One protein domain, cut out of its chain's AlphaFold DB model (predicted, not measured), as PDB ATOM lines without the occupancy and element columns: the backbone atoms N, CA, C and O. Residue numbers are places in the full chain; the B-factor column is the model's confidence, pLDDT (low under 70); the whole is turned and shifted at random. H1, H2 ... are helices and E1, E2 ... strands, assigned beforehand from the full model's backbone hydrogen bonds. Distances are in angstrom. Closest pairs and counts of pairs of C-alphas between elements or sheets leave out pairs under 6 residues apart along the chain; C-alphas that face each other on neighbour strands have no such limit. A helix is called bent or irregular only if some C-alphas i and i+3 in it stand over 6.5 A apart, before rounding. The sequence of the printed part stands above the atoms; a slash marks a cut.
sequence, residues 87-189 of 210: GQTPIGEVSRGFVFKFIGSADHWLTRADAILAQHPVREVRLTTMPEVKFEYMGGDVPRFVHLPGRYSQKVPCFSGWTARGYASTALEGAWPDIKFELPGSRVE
ATOM      1  N   GLY A  87      22.530 -29.255 -35.946       36.44
ATOM      2  CA  GLY A  87      23.070 -28.169 -36.768       36.44
ATOM      3  C   GLY A  87      23.219 -28.440 -38.270       36.44
ATOM      4  O   GLY A  87      23.882 -27.643 -38.927       36.44
ATOM      5  N   GLN A  88      22.621 -29.499 -38.832       34.31
ATOM      6  CA  GLN A  88      22.816 -29.843 -40.253       34.31
ATOM      7  C   GLN A  88      21.549 -29.862 -41.126       34.31
ATOM      8  O   GLN A  88      21.670 -29.982 -42.344       34.31
ATOM      9  N   THR A  89      20.349 -29.651 -40.575       38.84
ATOM     10  CA  THR A  89      19.095 -29.696 -41.355       38.84
ATOM     11  C   THR A  89      17.992 -28.785 -40.799       38.84
ATOM     12  O   THR A  89      18.005 -28.481 -39.602       38.84
ATOM     13  N   PRO A  90      17.040 -28.313 -41.640       43.00
ATOM     14  CA  PRO A  90      15.973 -27.445 -41.171       43.00
ATOM     15  C   PRO A  90      14.960 -28.226 -40.334       43.00
ATOM     16  O   PRO A  90      14.500 -29.288 -40.749       43.00
ATOM     17  N   ILE A  91      14.582 -27.677 -39.187       56.12
ATOM     18  CA  ILE A  91      13.470 -28.156 -38.365       56.12
ATOM     19  C   ILE A  91      12.390 -27.085 -38.434       56.12
ATOM     20  O   ILE A  91      12.686 -25.910 -38.261       56.12
ATOM     21  N   GLY A  92      11.144 -27.458 -38.695       58.94
ATOM     22  CA  GLY A  92      10.018 -26.544 -38.542       58.94
ATOM     23  C   GLY A  92       9.171 -26.914 -37.332       58.94
ATOM     24  O   GLY A  92       9.043 -28.098 -37.027       58.94
ATOM     25  N   GLU A  93       8.575 -25.932 -36.654       72.56
ATOM     26  CA  GLU A  93       7.446 -26.229 -35.766       72.56
ATOM     27  C   GLU A  93       6.188 -26.306 -36.639       72.56
ATOM     28  O   GLU A  93       5.851 -25.358 -37.361       72.56
ATOM     29  N   VAL A  94       5.524 -27.463 -36.607       76.00
ATOM     30  CA  VAL A  94       4.259 -27.693 -37.308       76.00
ATOM     31  C   VAL A  94       3.119 -27.387 -36.351       76.00
ATOM     32  O   VAL A  94       3.064 -27.930 -35.250       76.00
ATOM     33  N   SER A  95       2.204 -26.532 -36.786       82.75
ATOM     34  CA  SER A  95       1.017 -26.149 -36.033       82.75
ATOM     35  C   SER A  95      -0.188 -26.096 -36.959       82.75
ATOM     36  O   SER A  95      -0.079 -25.675 -38.115       82.75
ATOM     37  N   ARG A  96      -1.346 -26.534 -36.453       87.06
ATOM     38  CA  ARG A  96      -2.629 -26.524 -37.179       87.06
ATOM     39  C   ARG A  96      -2.547 -27.144 -38.577       87.06
ATOM     40  O   ARG A  96      -3.169 -26.676 -39.528       87.06
ATOM     41  N   GLY A  97      -1.722 -28.170 -38.715       85.50
ATOM     42  CA  GLY A  97      -1.505 -28.905 -39.941       85.50
ATOM     43  C   GLY A  97      -0.340 -28.421 -40.798       85.50
ATOM     44  O   GLY A  97       0.038 -29.157 -41.699       85.50
ATOM     45  N   PHE A  98       0.263 -27.251 -40.578       88.75
ATOM     46  CA  PHE A  98       1.247 -26.667 -41.505       88.75
ATOM     47  C   PHE A  98       2.515 -26.195 -40.794       88.75
ATOM     48  O   PHE A  98       2.535 -26.038 -39.576       88.75
ATOM     49  N   VAL A  99       3.590 -25.952 -41.550       86.44
ATOM     50  CA  VAL A  99       4.798 -25.339 -40.985       86.44
ATOM     51  C   VAL A  99       4.470 -23.899 -40.587       86.44
ATOM     52  O   VAL A  99       4.140 -23.078 -41.436       86.44
ATOM     53  N   PHE A 100       4.551 -23.607 -39.291       84.00
ATOM     54  CA  PHE A 100       4.315 -22.271 -38.738       84.00
ATOM     55  C   PHE A 100       5.629 -21.541 -38.454       84.00
ATOM     56  O   PHE A 100       5.738 -20.327 -38.635       84.00
ATOM     57  N   LYS A 101       6.653 -22.295 -38.055       83.50
ATOM     58  CA  LYS A 101       7.992 -21.776 -37.805       83.50
ATOM     59  C   LYS A 101       9.011 -22.559 -38.591       83.50
ATOM     60  O   LYS A 101       8.960 -23.782 -38.594       83.50
ATOM     61  N   PHE A 102       9.961 -21.867 -39.195       84.94
ATOM     62  CA  PHE A 102      11.124 -22.460 -39.835       84.94
ATOM     63  C   PHE A 102      12.360 -22.262 -38.960       84.94
ATOM     64  O   PHE A 102      12.592 -21.177 -38.435       84.94
ATOM     65  N   ILE A 103      13.193 -23.287 -38.836       80.25
ATOM     66  CA  ILE A 103      14.508 -23.222 -38.198       80.25
ATOM     67  C   ILE A 103      15.506 -23.816 -39.183       80.25
ATOM     68  O   ILE A 103      15.364 -24.971 -39.559       80.25
ATOM     69  N   GLY A 104      16.516 -23.067 -39.612       74.75
ATOM     70  CA  GLY A 104      17.469 -23.560 -40.610       74.75
ATOM     71  C   GLY A 104      18.557 -22.552 -40.957       74.75
ATOM     72  O   GLY A 104      18.625 -21.478 -40.368       74.75
ATOM     73  N   SER A 105      19.435 -22.889 -41.901       81.19
ATOM     74  CA  SER A 105      20.468 -21.948 -42.344       81.19
ATOM     75  C   SER A 105      19.861 -20.787 -43.133       81.19
ATOM     76  O   SER A 105      18.823 -20.929 -43.788       81.19
ATOM     77  N   ALA A 106      20.540 -19.638 -43.105       83.06
ATOM     78  CA  ALA A 106      20.152 -18.481 -43.902       83.06
ATOM     79  C   ALA A 106      20.135 -18.797 -45.402       83.06
ATOM     80  O   ALA A 106      19.180 -18.449 -46.082       83.06
ATOM     81  N   ASP A 107      21.145 -19.509 -45.902       80.44
ATOM     82  CA  ASP A 107      21.238 -19.921 -47.308       80.44
ATOM     83  C   ASP A 107      20.024 -20.754 -47.758       80.44
ATOM     84  O   ASP A 107      19.415 -20.482 -48.797       80.44
ATOM     85  N   HIS A 108      19.599 -21.712 -46.925       80.25
ATOM     86  CA  HIS A 108      18.429 -22.533 -47.220       80.25
ATOM     87  C   HIS A 108      17.165 -21.676 -47.269       80.25
ATOM     88  O   HIS A 108      16.383 -21.794 -48.215       80.25
ATOM     89  N   TRP A 109      16.973 -20.804 -46.273       85.25
ATOM     90  CA  TRP A 109      15.834 -19.893 -46.252       85.25
ATOM     91  C   TRP A 109      15.820 -19.001 -47.496       85.25
ATOM     92  O   TRP A 109      14.842 -19.003 -48.234       85.25
ATOM     93  N   LEU A 110      16.917 -18.306 -47.795       85.19
ATOM     94  CA  LEU A 110      17.007 -17.386 -48.932       85.19
ATOM     95  C   LEU A 110      16.717 -18.079 -50.270       85.19
ATOM     96  O   LEU A 110      16.031 -17.506 -51.118       85.19
ATOM     97  N   THR A 111      17.167 -19.326 -50.426       81.38
ATOM     98  CA  THR A 111      16.972 -20.115 -51.649       81.38
ATOM     99  C   THR A 111      15.556 -20.684 -51.784       81.38
ATOM    100  O   THR A 111      15.078 -20.869 -52.901       81.38
ATOM    101  N   ARG A 112      14.870 -20.999 -50.675       80.94
ATOM    102  CA  ARG A 112      13.598 -21.751 -50.704       80.94
ATOM    103  C   ARG A 112      12.390 -21.044 -50.108       80.94
ATOM    104  O   ARG A 112      11.297 -21.597 -50.212       80.94
ATOM    105  N   ALA A 113      12.548 -19.859 -49.525       84.44
ATOM    106  CA  ALA A 113      11.474 -19.157 -48.822       84.44
ATOM    107  C   ALA A 113      10.195 -19.062 -49.659       84.44
ATOM    108  O   ALA A 113       9.136 -19.407 -49.157       84.44
ATOM    109  N   ASP A 114      10.279 -18.703 -50.943       83.81
ATOM    110  CA  ASP A 114       9.077 -18.560 -51.783       83.81
ATOM    111  C   ASP A 114       8.339 -19.891 -51.967       83.81
ATOM    112  O   ASP A 114       7.116 -19.940 -51.874       83.81
ATOM    113  N   ALA A 115       9.072 -20.990 -52.167       82.56
ATOM    114  CA  ALA A 115       8.476 -22.318 -52.302       82.56
ATOM    115  C   ALA A 115       7.847 -22.806 -50.988       82.56
ATOM    116  O   ALA A 115       6.811 -23.468 -51.015       82.56
ATOM    117  N   ILE A 116       8.466 -22.471 -49.850       85.00
ATOM    118  CA  ILE A 116       7.952 -22.786 -48.513       85.00
ATOM    119  C   ILE A 116       6.680 -21.973 -48.240       85.00
ATOM    120  O   ILE A 116       5.662 -22.540 -47.856       85.00
ATOM    121  N   LEU A 117       6.716 -20.662 -48.479       87.75
ATOM    122  CA  LEU A 117       5.605 -19.743 -48.219       87.75
ATOM    123  C   LEU A 117       4.420 -19.957 -49.164       87.75
ATOM    124  O   LEU A 117       3.284 -19.696 -48.787       87.75
ATOM    125  N   ALA A 118       4.655 -20.501 -50.360       87.62
ATOM    126  CA  ALA A 118       3.590 -20.916 -51.268       87.62
ATOM    127  C   ALA A 118       2.789 -22.133 -50.768       87.62
ATOM    128  O   ALA A 118       1.749 -22.450 -51.340       87.62
ATOM    129  N   GLN A 119       3.271 -22.842 -49.742       85.94
ATOM    130  CA  GLN A 119       2.645 -24.068 -49.229       85.94
ATOM    131  C   GLN A 119       2.363 -24.028 -47.726       85.94
ATOM    132  O   GLN A 119       1.591 -24.844 -47.217       85.94
ATOM    133  N   HIS A 120       2.978 -23.095 -46.998       89.44
ATOM    134  CA  HIS A 120       2.908 -23.036 -45.548       89.44
ATOM    135  C   HIS A 120       2.763 -21.596 -45.031       89.44
ATOM    136  O   HIS A 120       3.508 -20.714 -45.464       89.44
ATOM    137  N   PRO A 121       1.869 -21.358 -44.053       92.25
ATOM    138  CA  PRO A 121       1.696 -20.068 -43.401       92.25
ATOM    139  C   PRO A 121       2.794 -19.836 -42.347       92.25
ATOM    140  O   PRO A 121       2.518 -19.736 -41.151       92.25
ATOM    141  N   VAL A 122       4.058 -19.786 -42.777       90.62
ATOM    142  CA  VAL A 122       5.195 -19.543 -41.877       90.62
ATOM    143  C   VAL A 122       5.154 -18.100 -41.377       90.62
ATOM    144  O   VAL A 122       5.074 -17.163 -42.169       90.62
ATOM    145  N   ARG A 123       5.243 -17.917 -40.058       92.00
ATOM    146  CA  ARG A 123       5.246 -16.602 -39.389       92.00
ATOM    147  C   ARG A 123       6.526 -16.336 -38.613       92.00
ATOM    148  O   ARG A 123       6.844 -15.184 -38.329       92.00
ATOM    149  N   GLU A 124       7.278 -17.383 -38.293       90.50
ATOM    150  CA  GLU A 124       8.532 -17.273 -37.556       90.50
ATOM    151  C   GLU A 124       9.666 -17.987 -38.288       90.50
ATOM    152  O   GLU A 124       9.518 -19.113 -38.759       90.50
ATOM    153  N   VAL A 125      10.831 -17.349 -38.353       90.25
ATOM    154  CA  VAL A 125      12.033 -17.911 -38.969       90.25
ATOM    155  C   VAL A 125      13.206 -17.727 -38.031       90.25
ATOM    156  O   VAL A 125      13.643 -16.610 -37.774       90.25
ATOM    157  N   ARG A 126      13.776 -18.830 -37.562       87.44
ATOM    158  CA  ARG A 126      15.011 -18.835 -36.787       87.44
ATOM    159  C   ARG A 126      16.171 -19.297 -37.655       87.44
ATOM    160  O   ARG A 126      16.248 -20.457 -38.054       87.44
ATOM    161  N   LEU A 127      17.106 -18.393 -37.911       83.75
ATOM    162  CA  LEU A 127      18.297 -18.696 -38.687       83.75
ATOM    163  C   LEU A 127      19.408 -19.232 -37.779       83.75
ATOM    164  O   LEU A 127      19.709 -18.668 -36.728       83.75
ATOM    165  N   THR A 128      20.034 -20.332 -38.193       78.69
ATOM    166  CA  THR A 128      21.171 -20.949 -37.488       78.69
ATOM    167  C   THR A 128      22.517 -20.399 -37.952       78.69
ATOM    168  O   THR A 128      23.491 -20.422 -37.199       78.69
ATOM    169  N   THR A 129      22.559 -19.828 -39.158       80.06
ATOM    170  CA  THR A 129      23.709 -19.115 -39.722       80.06
ATOM    171  C   THR A 129      23.343 -17.670 -40.050       80.06
ATOM    172  O   THR A 129      22.172 -17.343 -40.238       80.06
ATOM    173  N   MET A 130      24.338 -16.781 -40.072       84.00
ATOM    174  CA  MET A 130      24.119 -15.405 -40.515       84.00
ATOM    175  C   MET A 130      23.933 -15.391 -42.039       84.00
ATOM    176  O   MET A 130      24.681 -16.094 -42.723       84.00
ATOM    177  N   PRO A 131      22.973 -14.622 -42.583       82.94
ATOM    178  CA  PRO A 131      22.883 -14.418 -44.024       82.94
ATOM    179  C   PRO A 131      24.122 -13.680 -44.526       82.94
ATOM    180  O   PRO A 131      24.615 -12.754 -43.875       82.94
ATOM    181  N   GLU A 132      24.599 -14.067 -45.704       80.31
ATOM    182  CA  GLU A 132      25.572 -13.260 -46.427       80.31
ATOM    183  C   GLU A 132      24.865 -11.988 -46.903       80.31
ATOM    184  O   GLU A 132      23.888 -12.049 -47.647       80.31
ATOM    185  N   VAL A 133      25.327 -10.834 -46.432       80.81
ATOM    186  CA  VAL A 133      24.796  -9.524 -46.814       80.81
ATOM    187  C   VAL A 133      25.881  -8.749 -47.536       80.81
ATOM    188  O   VAL A 133      27.008  -8.649 -47.049       80.81
ATOM    189  N   LYS A 134      25.547  -8.191 -48.700       81.62
ATOM    190  CA  LYS A 134      26.435  -7.257 -49.401       81.62
ATOM    191  C   LYS A 134      25.949  -5.837 -49.174       81.62
ATOM    192  O   LYS A 134      24.749  -5.572 -49.173       81.62
ATOM    193  N   PHE A 135      26.898  -4.935 -48.983       81.75
ATOM    194  CA  PHE A 135      26.639  -3.535 -48.691       81.75
ATOM    195  C   PHE A 135      26.997  -2.679 -49.895       81.75
ATOM    196  O   PHE A 135      28.048  -2.871 -50.504       81.75
ATOM    197  N   GLU A 136      26.138  -1.718 -50.210       82.06
ATOM    198  CA  GLU A 136      26.424  -0.695 -51.210       82.06
ATOM    199  C   GLU A 136      26.460   0.683 -50.558       82.06
ATOM    200  O   GLU A 136      25.555   1.079 -49.810       82.06
ATOM    201  N   TYR A 137      27.531   1.409 -50.862       81.38
ATOM    202  CA  TYR A 137      27.862   2.703 -50.290       81.38
ATOM    203  C   TYR A 137      27.714   3.770 -51.376       81.38
ATOM    204  O   TYR A 137      28.319   3.670 -52.439       81.38
ATOM    205  N   MET A 138      26.921   4.805 -51.106       71.19
ATOM    206  CA  MET A 138      26.717   5.943 -52.014       71.19
ATOM    207  C   MET A 138      27.272   7.210 -51.354       71.19
ATOM    208  O   MET A 138      26.513   8.091 -50.950       71.19
ATOM    209  N   GLY A 139      28.601   7.240 -51.194       61.06
ATOM    210  CA  GLY A 139      29.359   8.302 -50.521       61.06
ATOM    211  C   GLY A 139      29.292   8.232 -48.987       61.06
ATOM    212  O   GLY A 139      28.222   8.388 -48.401       61.06
ATOM    213  N   GLY A 140      30.448   8.035 -48.341       69.94
ATOM    214  CA  GLY A 140      30.601   7.933 -46.880       69.94
ATOM    215  C   GLY A 140      30.688   6.496 -46.346       69.94
ATOM    216  O   GLY A 140      30.567   5.536 -47.101       69.94
ATOM    217  N   ASP A 141      30.871   6.360 -45.028       72.06
ATOM    218  CA  ASP A 141      31.163   5.075 -44.357       72.06
ATOM    219  C   ASP A 141      29.914   4.284 -43.925       72.06
ATOM    220  O   ASP A 141      30.010   3.242 -43.274       72.06
ATOM    221  N   VAL A 142      28.720   4.774 -44.270       70.69
ATOM    222  CA  VAL A 142      27.445   4.128 -43.934       70.69
ATOM    223  C   VAL A 142      26.809   3.506 -45.179       70.69
ATOM    224  O   VAL A 142      26.670   4.187 -46.201       70.69
ATOM    225  N   PRO A 143      26.396   2.228 -45.124       76.69
ATOM    226  CA  PRO A 143      25.735   1.591 -46.249       76.69
ATOM    227  C   PRO A 143      24.366   2.231 -46.493       76.69
ATOM    228  O   PRO A 143      23.635   2.603 -45.572       76.69
ATOM    229  N   ARG A 144      24.023   2.370 -47.773       79.06
ATOM    230  CA  ARG A 144      22.737   2.911 -48.235       79.06
ATOM    231  C   ARG A 144      21.791   1.810 -48.681       79.06
ATOM    232  O   ARG A 144      20.579   1.950 -48.512       79.06
ATOM    233  N   PHE A 145      22.350   0.716 -49.194       81.44
ATOM    234  CA  PHE A 145      21.594  -0.469 -49.565       81.44
ATOM    235  C   PHE A 145      22.225  -1.732 -48.987       81.44
ATOM    236  O   PHE A 145      23.449  -1.841 -48.869       81.44
ATOM    237  N   VAL A 146      21.359  -2.682 -48.645       82.12
ATOM    238  CA  VAL A 146      21.723  -4.053 -48.294       82.12
ATOM    239  C   VAL A 146      21.161  -4.983 -49.353       82.12
ATOM    240  O   VAL A 146      19.997  -4.883 -49.744       82.12
ATOM    241  N   HIS A 147      22.005  -5.898 -49.805       83.94
ATOM    242  CA  HIS A 147      21.680  -6.891 -50.812       83.94
ATOM    243  C   HIS A 147      21.670  -8.270 -50.161       83.94
ATOM    244  O   HIS A 147      22.692  -8.716 -49.629       83.94
ATOM    245  N   LEU A 148      20.517  -8.934 -50.218       84.56
ATOM    246  CA  LEU A 148      20.376 -10.344 -49.872       84.56
ATOM    247  C   LEU A 148      20.483 -11.192 -51.153       84.56
ATOM    248  O   LEU A 148      19.897 -10.819 -52.173       84.56
ATOM    249  N   PRO A 149      21.200 -12.328 -51.128       78.56
ATOM    250  CA  PRO A 149      21.285 -13.242 -52.262       78.56
ATOM    251  C   PRO A 149      19.906 -13.604 -52.824       78.56
ATOM    252  O   PRO A 149      18.998 -13.975 -52.082       78.56
ATOM    253  N   GLY A 150      19.748 -13.475 -54.145       76.00
ATOM    254  CA  GLY A 150      18.500 -13.804 -54.842       76.00
ATOM    255  C   GLY A 150      17.327 -12.856 -54.560       76.00
ATOM    256  O   GLY A 150      16.203 -13.162 -54.949       76.00
ATOM    257  N   ARG A 151      17.556 -11.717 -53.893       81.75
ATOM    258  CA  ARG A 151      16.517 -10.737 -53.549       81.75
ATOM    259  C   ARG A 151      16.882  -9.339 -54.028       81.75
ATOM    260  O   ARG A 151      18.042  -9.025 -54.278       81.75
ATOM    261  N   TYR A 152      15.860  -8.497 -54.143       74.62
ATOM    262  CA  TYR A 152      16.039  -7.092 -54.480       74.62
ATOM    263  C   TYR A 152      16.767  -6.345 -53.364       74.62
ATOM    264  O   TYR A 152      16.564  -6.603 -52.176       74.62
ATOM    265  N   SER A 153      17.602  -5.397 -53.777       80.75
ATOM    266  CA  SER A 153      18.319  -4.478 -52.904       80.75
ATOM    267  C   SER A 153      17.343  -3.675 -52.059       80.75
ATOM    268  O   SER A 153      16.381  -3.106 -52.577       80.75
ATOM    269  N   GLN A 154      17.614  -3.580 -50.765       79.19
ATOM    270  CA  GLN A 154      16.777  -2.820 -49.851       79.19
ATOM    271  C   GLN A 154      17.505  -1.594 -49.357       79.19
ATOM    272  O   GLN A 154      18.656  -1.661 -48.920       79.19
ATOM    273  N   LYS A 155      16.814  -0.457 -49.410       80.81
ATOM    274  CA  LYS A 155      17.304   0.779 -48.819       80.81
ATOM    275  C   LYS A 155      17.265   0.633 -47.306       80.81
ATOM    276  O   LYS A 155      16.200   0.401 -46.741       80.81
ATOM    277  N   VAL A 156      18.410   0.809 -46.661       75.12
ATOM    278  CA  VAL A 156      18.505   0.747 -45.202       75.12
ATOM    279  C   VAL A 156      18.679   2.139 -44.606       75.12
ATOM    280  O   VAL A 156      19.216   3.037 -45.267       75.12
ATOM    281  N   PRO A 157      18.222   2.356 -43.364       70.25
ATOM    282  CA  PRO A 157      18.504   3.593 -42.661       70.25
ATOM    283  C   PRO A 157      20.019   3.783 -42.496       70.25
ATOM    284  O   PRO A 157      20.723   2.890 -42.027       70.25
ATOM    285  N   CYS A 158      20.533   4.948 -42.885       61.22
ATOM    286  CA  CYS A 158      21.964   5.250 -42.826       61.22
ATOM    287  C   CYS A 158      22.339   5.778 -41.436       61.22
ATOM    288  O   CYS A 158      22.522   6.983 -41.262       61.22
ATOM    289  N   PHE A 159      22.418   4.893 -40.444       61.75
ATOM    290  CA  PHE A 159      22.801   5.263 -39.080       61.75
ATOM    291  C   PHE A 159      24.211   4.777 -38.737       61.75
ATOM    292  O   PHE A 159      24.561   3.611 -38.930       61.75
ATOM    293  N   SER A 160      25.017   5.669 -38.163       54.53
ATOM    294  CA  SER A 160      26.293   5.304 -37.547       54.53
ATOM    295  C   SER A 160      26.053   4.379 -36.346       54.53
ATOM    296  O   SER A 160      25.237   4.700 -35.483       54.53
ATOM    297  N   GLY A 161      26.771   3.253 -36.272       64.62
ATOM    298  CA  GLY A 161      26.750   2.335 -35.120       64.62
ATOM    299  C   GLY A 161      25.920   1.057 -35.291       64.62
ATOM    300  O   GLY A 161      25.888   0.226 -34.385       64.62
ATOM    301  N   TRP A 162      25.274   0.856 -36.440       70.25
ATOM    302  CA  TRP A 162      24.582  -0.400 -36.728       70.25
ATOM    303  C   TRP A 162      25.558  -1.551 -36.983       70.25
ATOM    304  O   TRP A 162      26.551  -1.412 -37.697       70.25
ATOM    305  N   THR A 163      25.248  -2.714 -36.413       78.75
ATOM    306  CA  THR A 163      26.011  -3.946 -36.639       78.75
ATOM    307  C   THR A 163      25.585  -4.608 -37.952       78.75
ATOM    308  O   THR A 163      24.450  -4.433 -38.401       78.75
ATOM    309  N   ALA A 164      26.447  -5.449 -38.536       75.69
ATOM    310  CA  ALA A 164      26.076  -6.289 -39.685       75.69
ATOM    311  C   ALA A 164      24.799  -7.111 -39.417       75.69
ATOM    312  O   ALA A 164      23.992  -7.330 -40.316       75.69
ATOM    313  N   ARG A 165      24.575  -7.494 -38.153       82.50
ATOM    314  CA  ARG A 165      23.348  -8.140 -37.683       82.50
ATOM    315  C   ARG A 165      22.119  -7.243 -37.802       82.50
ATOM    316  O   ARG A 165      21.099  -7.712 -38.285       82.50
ATOM    317  N   GLY A 166      22.210  -5.988 -37.361       82.06
ATOM    318  CA  GLY A 166      21.109  -5.028 -37.478       82.06
ATOM    319  C   GLY A 166      20.700  -4.836 -38.936       82.06
ATOM    320  O   GLY A 166      19.528  -4.974 -39.272       82.06
ATOM    321  N   TYR A 167      21.682  -4.651 -39.820       81.81
ATOM    322  CA  TYR A 167      21.432  -4.544 -41.257       81.81
ATOM    323  C   TYR A 167      20.814  -5.810 -41.860       81.81
ATOM    324  O   TYR A 167      19.873  -5.712 -42.644       81.81
ATOM    325  N   ALA A 168      21.306  -6.991 -41.479       85.06
ATOM    326  CA  ALA A 168      20.728  -8.260 -41.909       85.06
ATOM    327  C   ALA A 168      19.280  -8.434 -41.427       85.06
ATOM    328  O   ALA A 168      18.442  -8.859 -42.215       85.06
ATOM    329  N   SER A 169      18.973  -8.080 -40.172       87.12
ATOM    330  CA  SER A 169      17.607  -8.152 -39.625       87.12
ATOM    331  C   SER A 169      16.659  -7.273 -40.429       87.12
ATOM    332  O   SER A 169      15.662  -7.760 -40.942       87.12
ATOM    333  N   THR A 170      17.025  -6.006 -40.641       85.69
ATOM    334  CA  THR A 170      16.200  -5.070 -41.413       85.69
ATOM    335  C   THR A 170      16.023  -5.507 -42.862       85.69
ATOM    336  O   THR A 170      14.931  -5.364 -43.398       85.69
ATOM    337  N   ALA A 171      17.055  -6.072 -43.493       87.56
ATOM    338  CA  ALA A 171      16.923  -6.597 -44.848       87.56
ATOM    339  C   ALA A 171      15.993  -7.826 -44.917       87.56
ATOM    340  O   ALA A 171      15.242  -7.993 -45.875       87.56
ATOM    341  N   LEU A 172      16.024  -8.706 -43.913       90.81
ATOM    342  CA  LEU A 172      15.103  -9.844 -43.844       90.81
ATOM    343  C   LEU A 172      13.662  -9.376 -43.605       90.81
ATOM    344  O   LEU A 172      12.763  -9.784 -44.333       90.81
ATOM    345  N   GLU A 173      13.455  -8.470 -42.652       90.56
ATOM    346  CA  GLU A 173      12.143  -7.889 -42.339       90.56
ATOM    347  C   GLU A 173      11.567  -7.095 -43.520       90.56
ATOM    348  O   GLU A 173      10.373  -7.161 -43.785       90.56
ATOM    349  N   GLY A 174      12.397  -6.386 -44.289       88.62
ATOM    350  CA  GLY A 174      11.930  -5.697 -45.492       88.62
ATOM    351  C   GLY A 174      11.629  -6.641 -46.663       88.62
ATOM    352  O   GLY A 174      10.786  -6.320 -47.497       88.62
ATOM    353  N   ALA A 175      12.273  -7.814 -46.727       89.69
ATOM    354  CA  ALA A 175      11.979  -8.829 -47.746       89.69
ATOM    355  C   ALA A 175      10.712  -9.630 -47.414       89.69
ATOM    356  O   ALA A 175       9.980 -10.010 -48.327       89.69
ATOM    357  N   TRP A 176      10.460  -9.877 -46.127       92.12
ATOM    358  CA  TRP A 176       9.297 -10.608 -45.631       92.12
ATOM    359  C   TRP A 176       8.700  -9.895 -44.408       92.12
ATOM    360  O   TRP A 176       8.975 -10.292 -43.273       92.12
ATOM    361  N   PRO A 177       7.868  -8.862 -44.620       91.31
ATOM    362  CA  PRO A 177       7.356  -8.016 -43.536       91.31
ATOM    363  C   PRO A 177       6.438  -8.754 -42.558       91.31
ATOM    364  O   PRO A 177       6.350  -8.378 -41.392       91.31
ATOM    365  N   ASP A 178       5.789  -9.826 -43.009       90.69
ATOM    366  CA  ASP A 178       4.875 -10.635 -42.197       90.69
ATOM    367  C   ASP A 178       5.571 -11.766 -41.420       90.69
ATOM    368  O   ASP A 178       4.901 -12.590 -40.790       90.69
ATOM    369  N   ILE A 179       6.907 -11.837 -41.478       93.31
ATOM    370  CA  ILE A 179       7.705 -12.896 -40.857       93.31
ATOM    371  C   ILE A 179       8.615 -12.313 -39.784       93.31
ATOM    372  O   ILE A 179       9.428 -11.421 -40.021       93.31
ATOM    373  N   LYS A 180       8.540 -12.896 -38.591       93.81
ATOM    374  CA  LYS A 180       9.446 -12.590 -37.490       93.81
ATOM    375  C   LYS A 180      10.741 -13.384 -37.635       93.81
ATOM    376  O   LYS A 180      10.721 -14.614 -37.571       93.81
ATOM    377  N   PHE A 181      11.870 -12.690 -37.755       92.31
ATOM    378  CA  PHE A 181      13.188 -13.321 -37.840       92.31
ATOM    379  C   PHE A 181      13.916 -13.366 -36.495       92.31
ATOM    380  O   PHE A 181      13.972 -12.392 -35.748       92.31
ATOM    381  N   GLU A 182      14.549 -14.500 -36.217       90.06
ATOM    382  CA  GLU A 182      15.484 -14.694 -35.119       90.06
ATOM    383  C   GLU A 182      16.860 -15.070 -35.689       90.06
ATOM    384  O   GLU A 182      17.061 -16.169 -36.205       90.06
ATOM    385  N   LEU A 183      17.823 -14.148 -35.607       86.69
ATOM    386  CA  LEU A 183      19.189 -14.352 -36.102       86.69
ATOM    387  C   LEU A 183      20.065 -15.143 -35.106       86.69
ATOM    388  O   LEU A 183      19.863 -15.024 -33.897       86.69
ATOM    389  N   PRO A 184      21.118 -15.853 -35.553       80.50
ATOM    390  CA  PRO A 184      21.964 -16.675 -34.680       80.50
ATOM    391  C   PRO A 184      22.621 -15.879 -33.548       80.50
ATOM    392  O   PRO A 184      23.230 -14.836 -33.781       80.50
ATOM    393  N   GLY A 185      22.549 -16.360 -32.305       68.12
ATOM    394  CA  GLY A 185      23.087 -15.652 -31.128       68.12
ATOM    395  C   GLY A 185      22.187 -14.529 -30.594       68.12
ATOM    396  O   GLY A 185      22.681 -13.607 -29.958       68.12
ATOM    397  N   SER A 186      20.891 -14.565 -30.921       59.31
ATOM    398  CA  SER A 186      19.807 -13.751 -30.335       59.31
ATOM    399  C   SER A 186      19.523 -14.149 -28.885       59.31
ATOM    400  O   SER A 186      19.093 -13.327 -28.081       59.31
ATOM    401  N   ARG A 187      19.796 -15.415 -28.547       42.81
ATOM    402  CA  ARG A 187      19.857 -15.933 -27.183       42.81
ATOM    403  C   ARG A 187      21.266 -15.674 -26.645       42.81
ATOM    404  O   ARG A 187      22.246 -15.966 -27.327       42.81
ATOM    405  N   VAL A 188      21.326 -15.064 -25.465       39.72
ATOM    406  CA  VAL A 188      22.518 -14.595 -24.739       39.72
ATOM    407  C   VAL A 188      23.529 -15.729 -24.515       39.72
ATOM    408  O   VAL A 188      23.571 -16.303 -23.442       39.72
ATOM    409  N   GLU A 189      24.331 -16.069 -25.523       39.22
ATOM    410  CA  GLU A 189      25.505 -16.957 -25.379       39.22
ATOM    411  C   GLU A 189      26.687 -16.538 -26.278       39.22
ATOM    412  O   GLU A 189      27.701 -17.220 -26.336       39.22
TER     413      GLU A 189
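What this domain is: This is residues 87 to 189 of the 210 residues of an uncharacterized protein of Gemmata sp. SH-PL17 (UniProt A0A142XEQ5). What does the model look like? A four-stranded sheet, E1, E2, E3 and E6, stands at one end and the small hairpin E4 and E5 at the other, with H2 between them, near the middle of the whole, and H1 over the larger sheet. What is it built of? The 103 printed residues hold two named helices and six named strands in the order E1 E2 H1 E3 E4 E5 H2 E6, with under half of the residues in these elements; the class is mixed, helices and strands. The larger sheet, order E1, E2, E3, E6, is mixed, and the smaller is antiparallel. How large is it? It is compact, with a radius of gyration of the C-alphas of 14.4 A, and only just elongated, spanning 49 by 32 by 21 A.

Where its parts are: Where does the first half run? E1, residues 91 to 95, begins at C-alpha 91 (13.470, -28.156, -38.365), and E2, residues 98 to 104, is 16.5 A long. H1, residues 106 to 117, is 15.2 A long and irregular, C-alphas 111 and 114 being 8.0 A apart; E3 is residues 124 to 127. What follows? E4 is residues 134 to 136 and E5 residues 145 to 147. H2, residues 164 to 175, is 16.4 A long, and E6, residues 180 to 182, ends at C-alpha 182 (15.484, -14.694, -35.119).

How they stand to each other: How do the strands pair? E1 and E2 are an antiparallel hairpin, with N 91 and O 103 2.8 A apart. E2 and E3 are parallel, with N 102 and O 124 at 2.8 A, as are E3 and E6, with N 125 and O 180 at 2.8 A. E4 and E5 form the other hairpin, with N 147 and O 134 at 2.8 A. Where are the helices? E2, H1 and E3 make a strand-helix-strand unit, two parallel neighbour strands with a helix between, its crossover right-handed; H1 runs along E2 at a height over the sheet of 10.0 A. The closest C-alphas of H2 and E5 are those of Ala 171 and Val 146, 6.4 A, and of H2 and E6 those of Ser 169 and Phe 181, 7.0 A; H1 and H2 are apart. Are their backbones whole? Every O i to N i+4 pair of H2 is within hydrogen-bond range, and 6 of 8 in H1.

The domain as a whole: What are its limits? The C-alphas of Gly 97 and Gly 139, the two farthest apart, are 49.5 A from each other, and the printed part has no cut. Which link is long? That from E5 to H2, with 16 residues. Where is confidence low? Residues 87 to 92, 139 to 140, 158 to 161 and 185 to 189 have pLDDT under 70.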